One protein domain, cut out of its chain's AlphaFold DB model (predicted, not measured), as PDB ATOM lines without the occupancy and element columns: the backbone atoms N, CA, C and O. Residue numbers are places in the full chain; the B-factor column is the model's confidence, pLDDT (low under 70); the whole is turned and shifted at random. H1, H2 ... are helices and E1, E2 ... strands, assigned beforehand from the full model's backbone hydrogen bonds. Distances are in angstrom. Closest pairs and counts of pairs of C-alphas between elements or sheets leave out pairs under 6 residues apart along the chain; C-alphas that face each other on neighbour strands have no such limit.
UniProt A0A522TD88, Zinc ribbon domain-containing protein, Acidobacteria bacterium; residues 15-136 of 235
ATOM      1  N   ASN A  15      84.224 120.295  28.789       48.66
ATOM      2  CA  ASN A  15      84.149 121.146  29.972       48.66
ATOM      3  C   ASN A  15      85.452 121.148  30.801       48.66
ATOM      4  O   ASN A  15      85.670 122.075  31.578       48.66
ATOM      5  N   ALA A  16      86.345 120.164  30.633       46.25
ATOM      6  CA  ALA A  16      87.656 120.159  31.287       46.25
ATOM      7  C   ALA A  16      88.652 121.125  30.628       46.25
ATOM      8  O   ALA A  16      89.532 121.635  31.321       46.25
ATOM      9  N   ILE A  17      88.473 121.471  29.344       45.81
ATOM     10  CA  ILE A  17      89.329 122.453  28.652       45.81
ATOM     11  C   ILE A  17      89.225 123.830  29.328       45.81
ATOM     12  O   ILE A  17      90.234 124.508  29.515       45.81
ATOM     13  N   PHE A  18      88.035 124.207  29.801       43.94
ATOM     14  CA  PHE A  18      87.849 125.418  30.609       43.94
ATOM     15  C   PHE A  18      88.184 125.222  32.098       43.94
ATOM     16  O   PHE A  18      88.388 126.200  32.813       43.94
ATOM     17  N   GLY A  19      88.257 123.979  32.584       40.62
ATOM     18  CA  GLY A  19      88.559 123.663  33.983       40.62
ATOM     19  C   GLY A  19      90.050 123.718  34.342       40.62
ATOM     20  O   GLY A  19      90.387 124.109  35.462       40.62
ATOM     21  N   GLU A  20      90.944 123.348  33.418       40.09
ATOM     22  CA  GLU A  20      92.389 123.234  33.691       40.09
ATOM     23  C   GLU A  20      93.254 124.377  33.134       40.09
ATOM     24  O   GLU A  20      94.339 124.626  33.664       40.09
ATOM     25  N   ALA A  21      92.791 125.129  32.131       41.75
ATOM     26  CA  ALA A  21      93.639 126.060  31.375       41.75
ATOM     27  C   ALA A  21      93.983 127.407  32.058       41.75
ATOM     28  O   ALA A  21      94.711 128.204  31.474       41.75
ATOM     29  N   LEU A  22      93.507 127.704  33.276       47.31
ATOM     30  CA  LEU A  22      93.582 129.070  33.843       47.31
ATOM     31  C   LEU A  22      94.242 129.178  35.226       47.31
ATOM     32  O   LEU A  22      93.950 130.083  36.012       47.31
ATOM     33  N   ARG A  23      95.219 128.317  35.536       43.41
ATOM     34  CA  ARG A  23      96.121 128.553  36.683       43.41
ATOM     35  C   ARG A  23      97.136 129.658  36.345       43.41
ATOM     36  O   ARG A  23      98.300 129.381  36.095       43.41
ATOM     37  N   GLY A  24      96.679 130.912  36.324       49.22
ATOM     38  CA  GLY A  24      97.528 132.091  36.083       49.22
ATOM     39  C   GLY A  24      96.808 133.397  35.720       49.22
ATOM     40  O   GLY A  24      97.466 134.429  35.624       49.22
ATOM     41  N   GLY A  25      95.484 133.374  35.533       55.91
ATOM     42  CA  GLY A  25      94.712 134.513  35.028       55.91
ATOM     43  C   GLY A  25      94.479 135.668  36.015       55.91
ATOM     44  O   GLY A  25      94.485 135.496  37.243       55.91
ATOM     45  N   GLY A  26      94.252 136.862  35.456       71.06
ATOM     46  CA  GLY A  26      93.963 138.105  36.181       71.06
ATOM     47  C   GLY A  26      92.584 138.112  36.860       71.06
ATOM     48  O   GLY A  26      91.860 137.117  36.876       71.06
ATOM     49  N   VAL A  27      92.185 139.249  37.447       69.25
ATOM     50  CA  VAL A  27      90.878 139.386  38.135       69.25
ATOM     51  C   VAL A  27      89.699 139.092  37.193       69.25
ATOM     52  O   VAL A  27      88.726 138.467  37.615       69.25
ATOM     53  N   SER A  28      89.810 139.480  35.920       71.38
ATOM     54  CA  SER A  28      88.830 139.196  34.862       71.38
ATOM     55  C   SER A  28      88.637 137.698  34.619       71.38
ATOM     56  O   SER A  28      87.505 137.236  34.499       71.38
ATOM     57  N   ASP A  29      89.723 136.925  34.613       76.88
ATOM     58  CA  ASP A  29      89.681 135.485  34.341       76.88
ATOM     59  C   ASP A  29      89.044 134.737  35.512       76.88
ATOM     60  O   ASP A  29      88.193 133.874  35.322       76.88
ATOM     61  N   ARG A  30      89.347 135.152  36.749       80.44
ATOM     62  CA  ARG A  30      88.701 134.596  37.950       80.44
ATOM     63  C   ARG A  30      87.201 134.870  37.982       80.44
ATOM     64  O   ARG A  30      86.437 134.023  38.447       80.44
ATOM     65  N   LEU A  31      86.777 136.052  37.527       82.25
ATOM     66  CA  LEU A  31      85.358 136.383  37.413       82.25
ATOM     67  C   LEU A  31      84.685 135.509  36.350       82.25
ATOM     68  O   LEU A  31      83.624 134.949  36.616       82.25
ATOM     69  N   ARG A  32      85.326 135.331  35.190       82.81
ATOM     70  CA  ARG A  32      84.846 134.446  34.123       82.81
ATOM     71  C   ARG A  32      84.684 133.007  34.617       82.81
ATOM     72  O   ARG A  32      83.598 132.446  34.491       82.81
ATOM     73  N   ASP A  33      85.712 132.449  35.250       83.75
ATOM     74  CA  ASP A  33      85.689 131.095  35.810       83.75
ATOM     75  C   ASP A  33      84.567 130.920  36.827       83.75
ATOM     76  O   ASP A  33      83.874 129.900  36.851       83.75
ATOM     77  N   ARG A  34      84.374 131.928  37.684       89.00
ATOM     78  CA  ARG A  34      83.290 131.928  38.661       89.00
ATOM     79  C   ARG A  34      81.929 131.871  37.969       89.00
ATOM     80  O   ARG A  34      81.118 131.033  38.351       89.00
ATOM     81  N   LEU A  35      81.694 132.708  36.959       89.69
ATOM     82  CA  LEU A  35      80.431 132.734  36.217       89.69
ATOM     83  C   LEU A  35      80.166 131.399  35.506       89.69
ATOM     84  O   LEU A  35      79.056 130.878  35.585       89.69
ATOM     85  N   VAL A  36      81.184 130.807  34.876       90.06
ATOM     86  CA  VAL A  36      81.080 129.490  34.225       90.06
ATOM     87  C   VAL A  36      80.734 128.398  35.243       90.06
ATOM     88  O   VAL A  36      79.822 127.606  35.012       90.06
ATOM     89  N   ARG A  37      81.393 128.373  36.412       90.56
ATOM     90  CA  ARG A  37      81.072 127.418  37.492       90.56
ATOM     91  C   ARG A  37      79.667 127.615  38.050       90.56
ATOM     92  O   ARG A  37      78.981 126.633  38.329       90.56
ATOM     93  N   GLU A  38      79.236 128.862  38.226       93.00
ATOM     94  CA  GLU A  38      77.875 129.180  38.659       93.00
ATOM     95  C   GLU A  38      76.848 128.670  37.639       93.00
ATOM     96  O   GLU A  38      75.837 128.089  38.037       93.00
ATOM     97  N   GLU A  39      77.124 128.806  36.342       92.94
ATOM     98  CA  GLU A  39      76.259 128.300  35.277       92.94
ATOM     99  C   GLU A  39      76.223 126.766  35.236       92.94
ATOM    100  O   GLU A  39      75.137 126.181  35.228       92.94
ATOM    101  N   HIS A  40      77.375 126.096  35.360       91.50
ATOM    102  CA  HIS A  40      77.431 124.643  35.555       91.50
ATOM    103  C   HIS A  40      76.567 124.206  36.746       91.50
ATOM    104  O   HIS A  40      75.746 123.298  36.623       91.50
ATOM    105  N   ALA A  41      76.695 124.869  37.899       92.62
ATOM    106  CA  ALA A  41      75.928 124.536  39.097       92.62
ATOM    107  C   ALA A  41      74.419 124.796  38.939       92.62
ATOM    108  O   ALA A  41      73.601 124.112  39.560       92.62
ATOM    109  N   LYS A  42      74.012 125.785  38.134       94.12
ATOM    110  CA  LYS A  42      72.597 125.992  37.781       94.12
ATOM    111  C   LYS A  42      72.075 124.846  36.919       94.12
ATOM    112  O   LYS A  42      71.027 124.295  37.246       94.12
ATOM    113  N   LEU A  43      72.808 124.458  35.874       93.56
ATOM    114  CA  LEU A  43      72.407 123.376  34.969       93.56
ATOM    115  C   LEU A  43      72.353 122.024  35.682       93.56
ATOM    116  O   LEU A  43      71.386 121.295  35.512       93.56
ATOM    117  N   GLN A  44      73.324 121.724  36.548       92.12
ATOM    118  CA  GLN A  44      73.319 120.498  37.356       92.12
ATOM    119  C   GLN A  44      72.112 120.421  38.302       92.12
ATOM    120  O   GLN A  44      71.546 119.350  38.490       92.12
ATOM    121  N   ARG A  45      71.674 121.553  38.870       94.56
ATOM    122  CA  ARG A  45      70.474 121.595  39.725       94.56
ATOM    123  C   ARG A  45      69.173 121.494  38.937       94.56
ATOM    124  O   ARG A  45      68.226 120.881  39.413       94.56
ATOM    125  N   ARG A  46      69.106 122.140  37.771       94.31
ATOM    126  CA  ARG A  46      67.913 122.151  36.914       94.31
ATOM    127  C   ARG A  46      67.733 120.832  36.159       94.31
ATOM    128  O   ARG A  46      66.603 120.467  35.851       94.31
ATOM    129  N   GLY A  47      68.834 120.153  35.852       93.06
ATOM    130  CA  GLY A  47      68.874 119.113  34.835       93.06
ATOM    131  C   GLY A  47      68.709 119.695  33.429       93.06
ATOM    132  O   GLY A  47      68.462 120.889  33.233       93.06
ATOM    133  N   TRP A  48      68.853 118.831  32.433       94.94
ATOM    134  CA  TRP A  48      68.609 119.156  31.034       94.94
ATOM    135  C   TRP A  48      68.042 117.938  30.316       94.94
ATOM    136  O   TRP A  48      68.251 116.795  30.721       94.94
ATOM    137  N   GLU A  49      67.310 118.206  29.244       94.81
ATOM    138  CA  GLU A  49      66.776 117.168  28.379       94.81
ATOM    139  C   GLU A  49      67.859 116.704  27.401       94.81
ATOM    140  O   GLU A  49      68.598 117.512  26.827       94.81
ATOM    141  N   LYS A  50      67.973 115.386  27.252       96.06
ATOM    142  CA  LYS A  50      68.884 114.763  26.293       96.06
ATOM    143  C   LYS A  50      68.304 114.857  24.884       96.06
ATOM    144  O   LYS A  50      67.099 115.032  24.717       96.06
ATOM    145  N   ALA A  51      69.140 114.703  23.871       97.38
ATOM    146  CA  ALA A  51      68.692 114.623  22.486       97.38
ATOM    147  C   ALA A  51      69.434 113.503  21.772       97.38
ATOM    148  O   ALA A  51      70.586 113.248  22.088       97.38
ATOM    149  N   THR A  52      68.814 112.871  20.786       97.88
ATOM    150  CA  THR A  52      69.484 111.880  19.944       97.88
ATOM    151  C   THR A  52      69.426 112.331  18.494       97.88
ATOM    152  O   THR A  52      68.343 112.568  17.961       97.88
ATOM    153  N   ILE A  53      70.590 112.454  17.858       97.56
ATOM    154  CA  ILE A  53      70.710 112.700  16.417       97.56
ATOM    155  C   ILE A  53      70.615 111.362  15.692       97.56
ATOM    156  O   ILE A  53      71.170 110.365  16.152       97.56
ATOM    157  N   VAL A  54      69.940 111.348  14.548       97.88
ATOM    158  CA  VAL A  54      69.771 110.170  13.701       97.88
ATOM    159  C   VAL A  54      70.202 110.499  12.277       97.88
ATOM    160  O   VAL A  54      69.792 111.520  11.725       97.88
ATOM    161  N   SER A  55      71.009 109.627  11.670       96.06
ATOM    162  CA  SER A  55      71.478 109.754  10.288       96.06
ATOM    163  C   SER A  55      71.232 108.473   9.502       96.06
ATOM    164  O   SER A  55      71.518 107.371   9.972       96.06
ATOM    165  N   LEU A  56      70.721 108.634   8.282       95.12
ATOM    166  CA  LEU A  56      70.554 107.570   7.287       95.12
ATOM    167  C   LEU A  56      71.545 107.730   6.118       95.12
ATOM    168  O   LEU A  56      71.462 107.022   5.113       95.12
ATOM    169  N   LEU A  57      72.452 108.704   6.215       89.81
ATOM    170  CA  LEU A  57      73.340 109.084   5.126       89.81
ATOM    171  C   LEU A  57      74.527 108.113   5.020       89.81
ATOM    172  O   LEU A  57      75.124 107.774   6.040       89.81
ATOM    173  N   PRO A  58      74.951 107.720   3.804       86.94
ATOM    174  CA  PRO A  58      76.036 106.766   3.565       86.94
ATOM    175  C   PRO A  58      77.419 107.413   3.721       86.94
ATOM    176  O   PRO A  58      78.400 106.994   3.114       86.94
ATOM    177  N   PHE A  59      77.500 108.493   4.491       86.25
ATOM    178  CA  PHE A  59      78.710 109.258   4.712       86.25
ATOM    179  C   PHE A  59      78.711 109.867   6.107       86.25
ATOM    180  O   PHE A  59      77.638 110.140   6.648       86.25
ATOM    181  N   PRO A  60      79.902 110.080   6.690       89.19
ATOM    182  CA  PRO A  60      79.992 110.608   8.036       89.19
ATOM    183  C   PRO A  60      79.492 112.053   8.087       89.19
ATOM    184  O   PRO A  60      79.695 112.833   7.149       89.19
ATOM    185  N   LEU A  61      78.860 112.400   9.204       87.44
ATOM    186  CA  LEU A  61      78.542 113.776   9.555       87.44
ATOM    187  C   LEU A  61      79.683 114.351  10.384       87.44
ATOM    188  O   LEU A  61      80.197 113.677  11.275       87.44
ATOM    189  N   SER A  62      80.045 115.599  10.113       90.94
ATOM    190  CA  SER A  62      80.986 116.360  10.928       90.94
ATOM    191  C   SER A  62      80.537 117.815  10.936       90.94
ATOM    192  O   SER A  62      80.568 118.486   9.905       90.94
ATOM    193  N   VAL A  63      80.063 118.282  12.091       86.56
ATOM    194  CA  VAL A  63      79.609 119.663  12.290       86.56
ATOM    195  C   VAL A  63      80.543 120.342  13.272       86.56
ATOM    196  O   VAL A  63      80.621 119.952  14.440       86.56
ATOM    197  N   ASN A  64      81.251 121.363  12.796       88.06
ATOM    198  CA  ASN A  64      82.109 122.195  13.626       88.06
ATOM    199  C   ASN A  64      81.273 123.324  14.247       88.06
ATOM    200  O   ASN A  64      80.759 124.180  13.531       88.06
ATOM    201  N   LEU A  65      81.148 123.329  15.575       86.56
ATOM    202  CA  LEU A  65      80.387 124.330  16.329       86.56
ATOM    203  C   LEU A  65      81.300 125.397  16.960       86.56
ATOM    204  O   LEU A  65      80.972 125.989  17.990       86.56
ATOM    205  N   GLY A  66      82.472 125.634  16.363       87.31
ATOM    206  CA  GLY A  66      83.455 126.604  16.832       87.31
ATOM    207  C   GLY A  66      84.014 126.225  18.201       87.31
ATOM    208  O   GLY A  66      84.513 125.119  18.400       87.31
ATOM    209  N   GLU A  67      83.907 127.139  19.167       84.06
ATOM    210  CA  GLU A  67      84.377 126.917  20.543       84.06
ATOM    211  C   GLU A  67      83.603 125.826  21.295       84.06
ATOM    212  O   GLU A  67      84.088 125.291  22.288       84.06
ATOM    213  N   LEU A  68      82.419 125.452  20.801       87.81
ATOM    214  CA  LEU A  68      81.657 124.335  21.346       87.81
ATOM    215  C   LEU A  68      82.232 122.988  20.887       87.81
ATOM    216  O   LEU A  68      81.788 121.959  21.379       87.81
ATOM    217  N   GLY A  69      83.198 122.953  19.969       86.56
ATOM    218  CA  GLY A  69      83.806 121.725  19.461       86.56
ATOM    219  C   GLY A  69      83.015 121.070  18.332       86.56
ATOM    220  O   GLY A  69      82.070 121.639  17.786       86.56
ATOM    221  N   THR A  70      83.392 119.843  17.986       88.62
ATOM    222  CA  THR A  70      82.830 119.134  16.827       88.62
ATOM    223  C   THR A  70      81.820 118.071  17.263       88.62
ATOM    224  O   THR A  70      81.919 117.496  18.353       88.62
ATOM    225  N   ILE A  71      80.802 117.844  16.436       91.88
ATOM    226  CA  ILE A  71      79.893 116.698  16.531       91.88
ATOM    227  C   ILE A  71      80.139 115.809  15.321       91.88
ATOM    228  O   ILE A  71      80.046 116.275  14.187       91.88
ATOM    229  N   GLU A  72      80.434 114.538  15.576       91.62
ATOM    230  CA  GLU A  72      80.730 113.552  14.542       91.62
ATOM    231  C   GLU A  72      79.801 112.352  14.671       91.62
ATOM    232  O   GLU A  72      79.553 111.856  15.772       91.62
ATOM    233  N   LEU A  73      79.290 111.885  13.535       90.69
ATOM    234  CA  LEU A  73      78.477 110.679  13.444       90.69
ATOM    235  C   LEU A  73      78.947 109.855  12.250       90.69
ATOM    236  O   LEU A  73      79.157 110.388  11.162       90.69
ATOM    237  N   ALA A  74      79.127 108.554  12.460       88.88
ATOM    238  CA  ALA A  74      79.576 107.641  11.420       88.88
ATOM    239  C   ALA A  74      78.585 107.563  10.244       88.88
ATOM    240  O   ALA A  74      77.402 107.886  10.368       88.88
ATOM    241  N   ALA A  75      79.084 107.108   9.096       88.06
ATOM    242  CA  ALA A  75      78.257 106.802   7.937       88.06
ATOM    243  C   ALA A  75      77.301 105.635   8.226       88.06
ATOM    244  O   ALA A  75      77.680 104.663   8.883       88.06
ATOM    245  N   ALA A  76      76.089 105.690   7.678       89.56
ATOM    246  CA  ALA A  76      75.213 104.529   7.604       89.56
ATOM    247  C   ALA A  76      75.806 103.482   6.650       89.56
ATOM    248  O   ALA A  76      76.261 103.812   5.552       89.56
ATOM    249  N   THR A  77      75.786 102.217   7.065       88.69
ATOM    250  CA  THR A  77      76.259 101.080   6.263       88.69
ATOM    251  C   THR A  77      75.090 100.149   5.933       88.69
ATOM    252  O   THR A  77      74.022 100.272   6.534       88.69
ATOM    253  N   PRO A  78      75.236  99.210   4.984       83.88
ATOM    254  CA  PRO A  78      74.201  98.208   4.726       83.88
ATOM    255  C   PRO A  78      73.831  97.378   5.966       83.88
ATOM    256  O   PRO A  78      72.671  97.010   6.135       83.88
ATOM    257  N   GLU A  79      74.801  97.110   6.842       89.56
ATOM    258  CA  GLU A  79      74.615  96.377   8.099       89.56
ATOM    259  C   GLU A  79      73.952  97.247   9.171       89.56
ATOM    260  O   GLU A  79      73.158  96.752   9.970       89.56
ATOM    261  N   GLN A  80      74.261  98.547   9.172       90.62
ATOM    262  CA  GLN A  80      73.707  99.525  10.097       90.62
ATOM    263  C   GLN A  80      73.156 100.741   9.329       90.62
ATOM    264  O   GLN A  80      73.815 101.784   9.237       90.62
ATOM    265  N   PRO A  81      71.933 100.621   8.773       90.25
ATOM    266  CA  PRO A  81      71.342 101.638   7.900       90.25
ATOM    267  C   PRO A  81      70.858 102.884   8.653       90.25
ATOM    268  O   PRO A  81      70.486 103.877   8.029       90.25
ATOM    269  N   VAL A  82      70.830 102.824   9.985       95.25
ATOM    270  CA  VAL A  82      70.450 103.927  10.865       95.25
ATOM    271  C   VAL A  82      71.553 104.111  11.895       95.25
ATOM    272  O   VAL A  82      71.833 103.210  12.686       95.25
ATOM    273  N   GLN A  83      72.168 105.287  11.881       95.62
ATOM    274  CA  GLN A  83      73.164 105.703  12.860       95.62
ATOM    275  C   GLN A  83      72.521 106.646  13.867       95.62
ATOM    276  O   GLN A  83      71.746 107.524  13.485       95.62
ATOM    277  N   THR A  84      72.840 106.469  15.145       96.38
ATOM    278  CA  THR A  84      72.320 107.303  16.228       96.38
ATOM    279  C   THR A  84      73.459 107.852  17.076       96.38
ATOM    280  O   THR A  84      74.455 107.172  17.321       96.38
ATOM    281  N   LEU A  85      73.314 109.098  17.524       96.12
ATOM    282  CA  LEU A  85      74.241 109.752  18.440       96.12
ATOM    283  C   LEU A  85      73.459 110.387  19.592       96.12
ATOM    284  O   LEU A  85      72.844 111.440  19.389       96.12
ATOM    285  N   PRO A  86      73.463 109.777  20.789       96.38
ATOM    286  CA  PRO A  86      72.910 110.413  21.971       96.38
ATOM    287  C   PRO A  86      73.807 111.577  22.406       96.38
ATOM    288  O   PRO A  86      75.024 111.451  22.535       96.38
ATOM    289  N   LEU A  87      73.180 112.721  22.644       95.62
ATOM    290  CA  LEU A  87      73.753 113.915  23.237       95.62
ATOM    291  C   LEU A  87      73.209 114.037  24.661       95.62
ATOM    292  O   LEU A  87      72.051 114.399  24.890       95.62
ATOM    293  N   ASP A  88      74.062 113.730  25.628       94.38
ATOM    294  CA  ASP A  88      73.736 113.714  27.052       94.38
ATOM    295  C   ASP A  88      74.398 114.858  27.832       94.38
ATOM    296  O   ASP A  88      74.051 115.091  28.988       94.38
ATOM    297  N   ARG A  89      75.326 115.596  27.214       92.31
ATOM    298  CA  ARG A  89      76.085 116.687  27.836       92.31
ATOM    299  C   ARG A  89      75.760 118.026  27.190       92.31
ATOM    300  O   ARG A  89      75.795 118.170  25.969       92.31
ATOM    301  N   TYR A  90      75.496 119.025  28.029       94.56
ATOM    302  CA  TYR A  90      75.486 120.422  27.607       94.56
ATOM    303  C   TYR A  90      76.915 120.934  27.401       94.56
ATOM    304  O   TYR A  90      77.889 120.367  27.908       94.56
ATOM    305  N   ARG A  91      77.019 122.050  26.686       93.75
ATOM    306  CA  ARG A  91      78.262 122.793  26.468       93.75
ATOM    307  C   ARG A  91      78.075 124.234  26.946       93.75
ATOM    308  O   ARG A  91      76.942 124.696  27.069       93.75
ATOM    309  N   ILE A  92      79.160 124.938  27.254       91.50
ATOM    310  CA  ILE A  92      79.117 126.357  27.631       91.50
ATOM    311  C   ILE A  92      79.973 127.144  26.643       91.50
ATOM    312  O   ILE A  92      81.128 126.803  26.410       91.50
ATOM    313  N   SER A  93      79.377 128.182  26.068       90.12
ATOM    314  CA  SER A  93      80.022 129.183  25.218       90.12
ATOM    315  C   SER A  93      80.200 130.481  26.007       90.12
ATOM    316  O   SER A  93      79.470 130.734  26.969       90.12
ATOM    317  N   MET A  94      81.158 131.316  25.610       88.94
ATOM    318  CA  MET A  94      81.342 132.644  26.190       88.94
ATOM    319  C   MET A  94      80.843 133.708  25.215       88.94
ATOM    320  O   MET A  94      81.447 133.952  24.176       88.94
ATOM    321  N   ARG A  95      79.761 134.403  25.575       89.12
ATOM    322  CA  ARG A  95      79.290 135.555  24.803       89.12
ATOM    323  C   ARG A  95      80.031 136.809  25.242       89.12
ATOM    324  O   ARG A  95      79.927 137.204  26.403       89.12
ATOM    325  N   ASP A  96      80.729 137.438  24.306       87.81
ATOM    326  CA  ASP A  96      81.322 138.763  24.482       87.81
ATOM    327  C   ASP A  96      80.230 139.844  24.387       87.81
ATOM    328  O   ASP A  96      79.421 139.845  23.456       87.81
ATOM    329  N   LEU A  97      80.176 140.725  25.383       88.69
ATOM    330  CA  LEU A  97      79.258 141.864  25.451       88.69
ATOM    331  C   LEU A  97      79.969 143.206  25.197       88.69
ATOM    332  O   LEU A  97      79.319 144.248  25.266       88.69
ATOM    333  N   GLY A  98      81.270 143.191  24.895       85.31
ATOM    334  CA  GLY A  98      82.111 144.377  24.754       85.31
ATOM    335  C   GLY A  98      82.792 144.789  26.063       85.31
ATOM    336  O   GLY A  98      82.436 144.334  27.150       85.31
ATOM    337  N   ASP A  99      83.809 145.649  25.955       85.44
ATOM    338  CA  ASP A  99      84.564 146.221  27.085       85.44
ATOM    339  C   ASP A  99      85.149 145.182  28.063       85.44
ATOM    340  O   ASP A  99      85.300 145.430  29.259       85.44
ATOM    341  N   GLY A 100      85.479 143.989  27.556       77.88
ATOM    342  CA  GLY A 100      86.004 142.891  28.367       77.88
ATOM    343  C   GLY A 100      84.955 142.195  29.243       77.88
ATOM    344  O   GLY A 100      85.328 141.402  30.112       77.88
ATOM    345  N   ASN A 101      83.663 142.454  29.024       82.56
ATOM    346  CA  ASN A 101      82.567 141.770  29.702       82.56
ATOM    347  C   ASN A 101      82.151 140.515  28.937       82.56
ATOM    348  O   ASN A 101      81.767 140.574  27.772       82.56
ATOM    349  N   PHE A 102      82.151 139.377  29.628       84.62
ATOM    350  CA  PHE A 102      81.748 138.096  29.059       84.62
ATOM    351  C   PHE A 102      80.682 137.440  29.924       84.62
ATOM    352  O   PHE A 102      80.793 137.429  31.151       84.62
ATOM    353  N   THR A 103      79.696 136.829  29.275       91.81
ATOM    354  CA  THR A 103      78.627 136.088  29.946       91.81
ATOM    355  C   THR A 103      78.604 134.650  29.432       91.81
ATOM    356  O   THR A 103      78.568 134.454  28.213       91.81
ATOM    357  N   PRO A 104      78.620 133.636  30.317       92.69
ATOM    358  CA  PRO A 104      78.481 132.251  29.892       92.69
ATOM    359  C   PRO A 104      77.084 132.012  29.313       92.69
ATOM    360  O   PRO A 104      76.078 132.466  29.861       92.69
ATOM    361  N   VAL A 105      77.025 131.279  28.208       93.62
ATOM    362  CA  VAL A 105      75.793 130.848  27.550       93.62
ATOM    363  C   VAL A 105      75.789 129.330  27.514       93.62
ATOM    364  O   VAL A 105      76.644 128.706  26.888       93.62
ATOM    365  N   SER A 106      74.820 128.733  28.202       94.56
ATOM    366  CA  SER A 106      74.583 127.295  28.143       94.56
ATOM    367  C   SER A 106      74.013 126.909  26.783       94.56
ATOM    368  O   SER A 106      73.036 127.517  26.350       94.56
ATOM    369  N   VAL A 107      74.569 125.870  26.170       95.56
ATOM    370  CA  VAL A 107      74.040 125.250  24.955       95.56
ATOM    371  C   VAL A 107      73.627 123.821  25.288       95.56
ATOM    372  O   VAL A 107      74.460 122.974  25.624       95.56
ATOM    373  N   LEU A 108      72.322 123.569  25.260       96.44
ATOM    374  CA  LEU A 108      71.724 122.295  25.655       96.44
ATOM    375  C   LEU A 108      71.848 121.243  24.540       96.44
ATOM    376  O   LEU A 108      71.929 121.607  23.365       96.44
ATOM    377  N   PRO A 109      71.776 119.934  24.858       97.06
ATOM    378  CA  PRO A 109      71.811 118.875  23.845       97.06
ATOM    379  C   PRO A 109      70.806 119.045  22.703       97.06
ATOM    380  O   PRO A 109      71.139 118.811  21.547       97.06
ATOM    381  N   ILE A 110      69.592 119.511  23.009       97.31
ATOM    382  CA  ILE A 110      68.563 119.801  22.001       97.31
ATOM    383  C   ILE A 110      69.003 120.914  21.045       97.31
ATOM    384  O   ILE A 110      68.729 120.847  19.850       97.31
ATOM    385  N   GLU A 111      69.671 121.949  21.550       97.00
ATOM    386  CA  GLU A 111      70.161 123.047  20.715       97.00
ATOM    387  C   GLU A 111      71.288 122.551  19.811       97.00
ATOM    388  O   GLU A 111      71.241 122.783  18.609       97.00
ATOM    389  N   LEU A 112      72.221 121.762  20.352       96.69
ATOM    390  CA  LEU A 112      73.268 121.106  19.565       96.69
ATOM    391  C   LEU A 112      72.682 120.215  18.457       96.69
ATOM    392  O   LEU A 112      73.127 120.278  17.314       96.69
ATOM    393  N   ALA A 113      71.656 119.419  18.770       97.38
ATOM    394  CA  ALA A 113      70.996 118.552  17.798       97.38
ATOM    395  C   ALA A 113      70.317 119.343  16.667       97.38
ATOM    396  O   ALA A 113      70.448 118.982  15.495       97.38
ATOM    397  N   LYS A 114      69.656 120.460  17.002       97.06
ATOM    398  CA  LYS A 114      69.053 121.375  16.020       97.06
ATOM    399  C   LYS A 114      70.090 121.987  15.084       97.06
ATOM    400  O   LYS A 114      69.806 122.149  13.901       97.06
ATOM    401  N   GLU A 115      71.278 122.321  15.585       96.25
ATOM    402  CA  GLU A 115      72.362 122.842  14.747       96.25
ATOM    403  C   GLU A 115      72.840 121.794  13.732       96.25
ATOM    404  O   GLU A 115      73.016 122.120  12.560       96.25
ATOM    405  N   VAL A 116      72.960 120.526  14.145       94.75
ATOM    406  CA  VAL A 116      73.329 119.430  13.234       94.75
ATOM    407  C   VAL A 116      72.256 119.185  12.176       94.75
ATOM    408  O   VAL A 116      72.569 119.071  10.992       94.75
ATOM    409  N   GLU A 117      70.983 119.148  12.572       95.88
ATOM    410  CA  GLU A 117      69.872 119.032  11.623       95.88
ATOM    411  C   GLU A 117      69.849 120.211  10.639       95.88
ATOM    412  O   GLU A 117      69.618 120.021   9.445       95.88
ATOM    413  N   ARG A 118      70.114 121.432  11.119       95.88
ATOM    414  CA  ARG A 118      70.152 122.633  10.282       95.88
ATOM    415  C   ARG A 118      71.255 122.558   9.230       95.88
ATOM    416  O   ARG A 118      70.974 122.886   8.080       95.88
ATOM    417  N   GLU A 119      72.452 122.115   9.605       91.88
ATOM    418  CA  GLU A 119      73.598 121.982   8.694       91.88
ATOM    419  C   GLU A 119      73.316 120.982   7.560       91.88
ATOM    420  O   GLU A 119      73.645 121.227   6.401       91.88
ATOM    421  N   TYR A 120      72.630 119.877   7.867       90.62
ATOM    422  CA  TYR A 120      72.324 118.820   6.896       90.62
ATOM    423  C   TYR A 120      70.906 118.878   6.319       90.62
ATOM    424  O   TYR A 120      70.498 117.951   5.606       90.62
ATOM    425  N   ARG A 121      70.158 119.961   6.559       91.69
ATOM    426  CA  ARG A 121      68.742 120.100   6.180       91.69
ATOM    427  C   ARG A 121      68.477 119.751   4.716       91.69
ATOM    428  O   ARG A 121      67.527 119.032   4.413       91.69
ATOM    429  N   ASP A 122      69.336 120.217   3.813       89.75
ATOM    430  CA  ASP A 122      69.135 120.065   2.367       89.75
ATOM    431  C   ASP A 122      69.331 118.631   1.862       89.75
ATOM    432  O   ASP A 122      68.794 118.270   0.807       89.75
ATOM    433  N   THR A 123      70.060 117.808   2.624       89.44
ATOM    434  CA  THR A 123      70.261 116.383   2.323       89.44
ATOM    435  C   THR A 123      69.034 115.540   2.672       89.44
ATOM    436  O   THR A 123      68.810 114.490   2.075       89.44
ATOM    437  N   GLY A 124      68.228 115.993   3.640       89.19
ATOM    438  CA  GLY A 124      67.010 115.322   4.091       89.19
ATOM    439  C   GLY A 124      67.214 114.002   4.846       89.19
ATOM    440  O   GLY A 124      66.218 113.381   5.197       89.19
ATOM    441  N   GLY A 125      68.457 113.566   5.086       93.25
ATOM    442  CA  GLY A 125      68.793 112.276   5.709       93.25
ATOM    443  C   GLY A 125      69.123 112.326   7.203       93.25
ATOM    444  O   GLY A 125      69.569 111.317   7.747       93.25
ATOM    445  N   VAL A 126      68.927 113.480   7.847       96.50
ATOM    446  CA  VAL A 126      69.249 113.723   9.260       96.50
ATOM    447  C   VAL A 126      68.033 114.300   9.972       96.50
ATOM    448  O   VAL A 126      67.345 115.154   9.416       96.50
ATOM    449  N   PHE A 127      67.783 113.842  11.196       97.69
ATOM    450  CA  PHE A 127      66.825 114.444  12.125       97.69
ATOM    451  C   PHE A 127      67.276 114.198  13.570       97.69
ATOM    452  O   PHE A 127      68.265 113.503  13.812       97.69
ATOM    453  N   TRP A 128      66.556 114.754  14.538       97.44
ATOM    454  CA  TRP A 128      66.771 114.475  15.955       97.44
ATOM    455  C   TRP A 128      65.444 114.294  16.688       97.44
ATOM    456  O   TRP A 128      64.388 114.694  16.203       97.44
ATOM    457  N   TYR A 129      65.503 113.698  17.876       97.19
ATOM    458  CA  TYR A 129      64.374 113.629  18.800       97.19
ATOM    459  C   TYR A 129      64.859 113.769  20.249       97.19
ATOM    460  O   TYR A 129      66.052 113.636  20.539       97.19
ATOM    461  N   ALA A 130      63.940 114.095  21.157       96.00
ATOM    462  CA  ALA A 130      64.251 114.284  22.568       96.00
ATOM    463  C   ALA A 130      64.387 112.947  23.316       96.00
ATOM    464  O   ALA A 130      63.607 112.019  23.101       96.00
ATOM    465  N   GLY A 131      65.355 112.874  24.227       93.25
ATOM    466  CA  GLY A 131      65.654 111.693  25.032       93.25
ATOM    467  C   GLY A 131      66.692 110.746  24.421       93.25
ATOM    468  O   GLY A 131      67.324 111.030  23.402       93.25
ATOM    469  N   GLU A 132      66.873 109.617  25.103       86.12
ATOM    470  CA  GLU A 132      67.680 108.474  24.671       86.12
ATOM    471  C   GLU A 132      66.720 107.309  24.422       86.12
ATOM    472  O   GLU A 132      65.971 106.926  25.322       86.12
ATOM    473  N   GLY A 133      66.698 106.766  23.209       87.25
ATOM    474  CA  GLY A 133      65.772 105.689  22.888       87.25
ATOM    475  C   GLY A 133      65.928 105.146  21.478       87.25
ATOM    476  O   GLY A 133      66.968 105.288  20.834       87.25
ATOM    477  N   GLU A 134      64.875 104.489  21.008       90.50
ATOM    478  CA  GLU A 134      64.766 104.113  19.605       90.50
ATOM    479  C   GLU A 134      64.193 105.287  18.800       90.50
ATOM    480  O   GLU A 134      63.282 105.974  19.278       90.50
ATOM    481  N   PRO A 135      64.706 105.548  17.585       93.19
ATOM    482  CA  PRO A 135      64.173 106.609  16.748       93.19
ATOM    483  C   PRO A 135      62.689 106.379  16.420       93.19
ATOM    484  O   PRO A 135      62.324 105.264  16.039       93.19
ATOM    485  N   PRO A 136      61.837 107.417  16.487       94.94
ATOM    486  CA  PRO A 136      60.431 107.288  16.124       94.94
ATOM    487  C   PRO A 136      60.270 106.767  14.691       94.94
ATOM    488  O   PRO A 136      60.788 107.361  13.743       94.94
TER     489      PRO A 136
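Overview. This is residues 15 to 136 of the 235 residues of the protein "Zinc ribbon domain-containing protein" of Acidobacteria bacterium (UniProt A0A522TD88). A loose rod of two lobes: in one, helix H3 covers one face of a small three-stranded sheet, with the hairpin E2 and E3 beside H3 and E4; in the other, the long helix H2 packs on the hairpin E5 and E6. H1 is a short helix near H2 and E5, at the first printed residues. The printed part has 122 residues with three named helices and seven named strands, in the order H1 H2 E1 E2 E3 E4 E5 E6 H3 E7; the class is mixed, helices and strands. The sheet has the order E4, E1, E7 and is antiparallel, as are the two hairpins. The radius of gyration of the C-alphas is 17.1 A, and the C-alphas span 55 by 26 by 24 A.

Arrangement. H1, residues 15 to 20, is close but not clearly touching H2, residues 27 to 46; their closest C-alphas, Phe 18 and Asp 33, are 8.0 A apart. They run opposite ways at a tilt of 37 degrees, only just steep. E1, residues 51 to 55, is the inner strand between E4, residues 83 to 87, and E7, residues 126 to 130. N 53 and O 85 are 2.9 A apart, and N 54 and O 127 2.8 A, within hydrogen-bond range. E2, residues 61 to 64, and E3, residues 70 to 73, form a hairpin with N 63 and O 71 at 2.9 A. The closest C-alphas of E3 and E4, Leu 73 and Leu 85, are 6.6 A apart. E5, residues 91 to 96, and E6, residues 102 to 107, form another hairpin, with N 93 and O 105 at 2.9 A. The closest C-alphas of H2 and E6, Val 36 and Pro 104, are 5.8 A apart. H3, residues 109 to 119, is on the sheet E4 E1 E7 at a height over the sheet of 8.2 A, making two layers, a helix on one face of a sheet. It lies over E1 and E7 and runs along the strands, at 17 degrees to E7 on the local plane. The closest C-alphas of H3 and E2, Val 116 and Val 63, are 6.4 A apart. H2 and H3 are apart. In H1, H2 and H3 every O i to N i+4 pair is within hydrogen-bond range.

Along the chain. H1 begins at C-alpha 15, (84.149, 121.146, 29.972). From first to last C-alpha, H2 measures 28.7 A, E5 16.4 A, H3 15.6 A, E6 15.5 A and E7 14.2 A; the shorter elements H1, E1, E2, E3 and E4 are passed over. H3 begins at C-alpha 109, (71.811, 118.875, 23.845), and E7 ends at C-alpha 130, (64.251, 114.284, 22.568).

Size, cuts and confidence. The two C-alphas farthest apart, Val 27 and Pro 78, are 55.6 A apart. The printed part has no cut, and no link between named elements is long. Mean pLDDT of the printed part is 86.8; residues 15 to 25 and residue 27 are under 70.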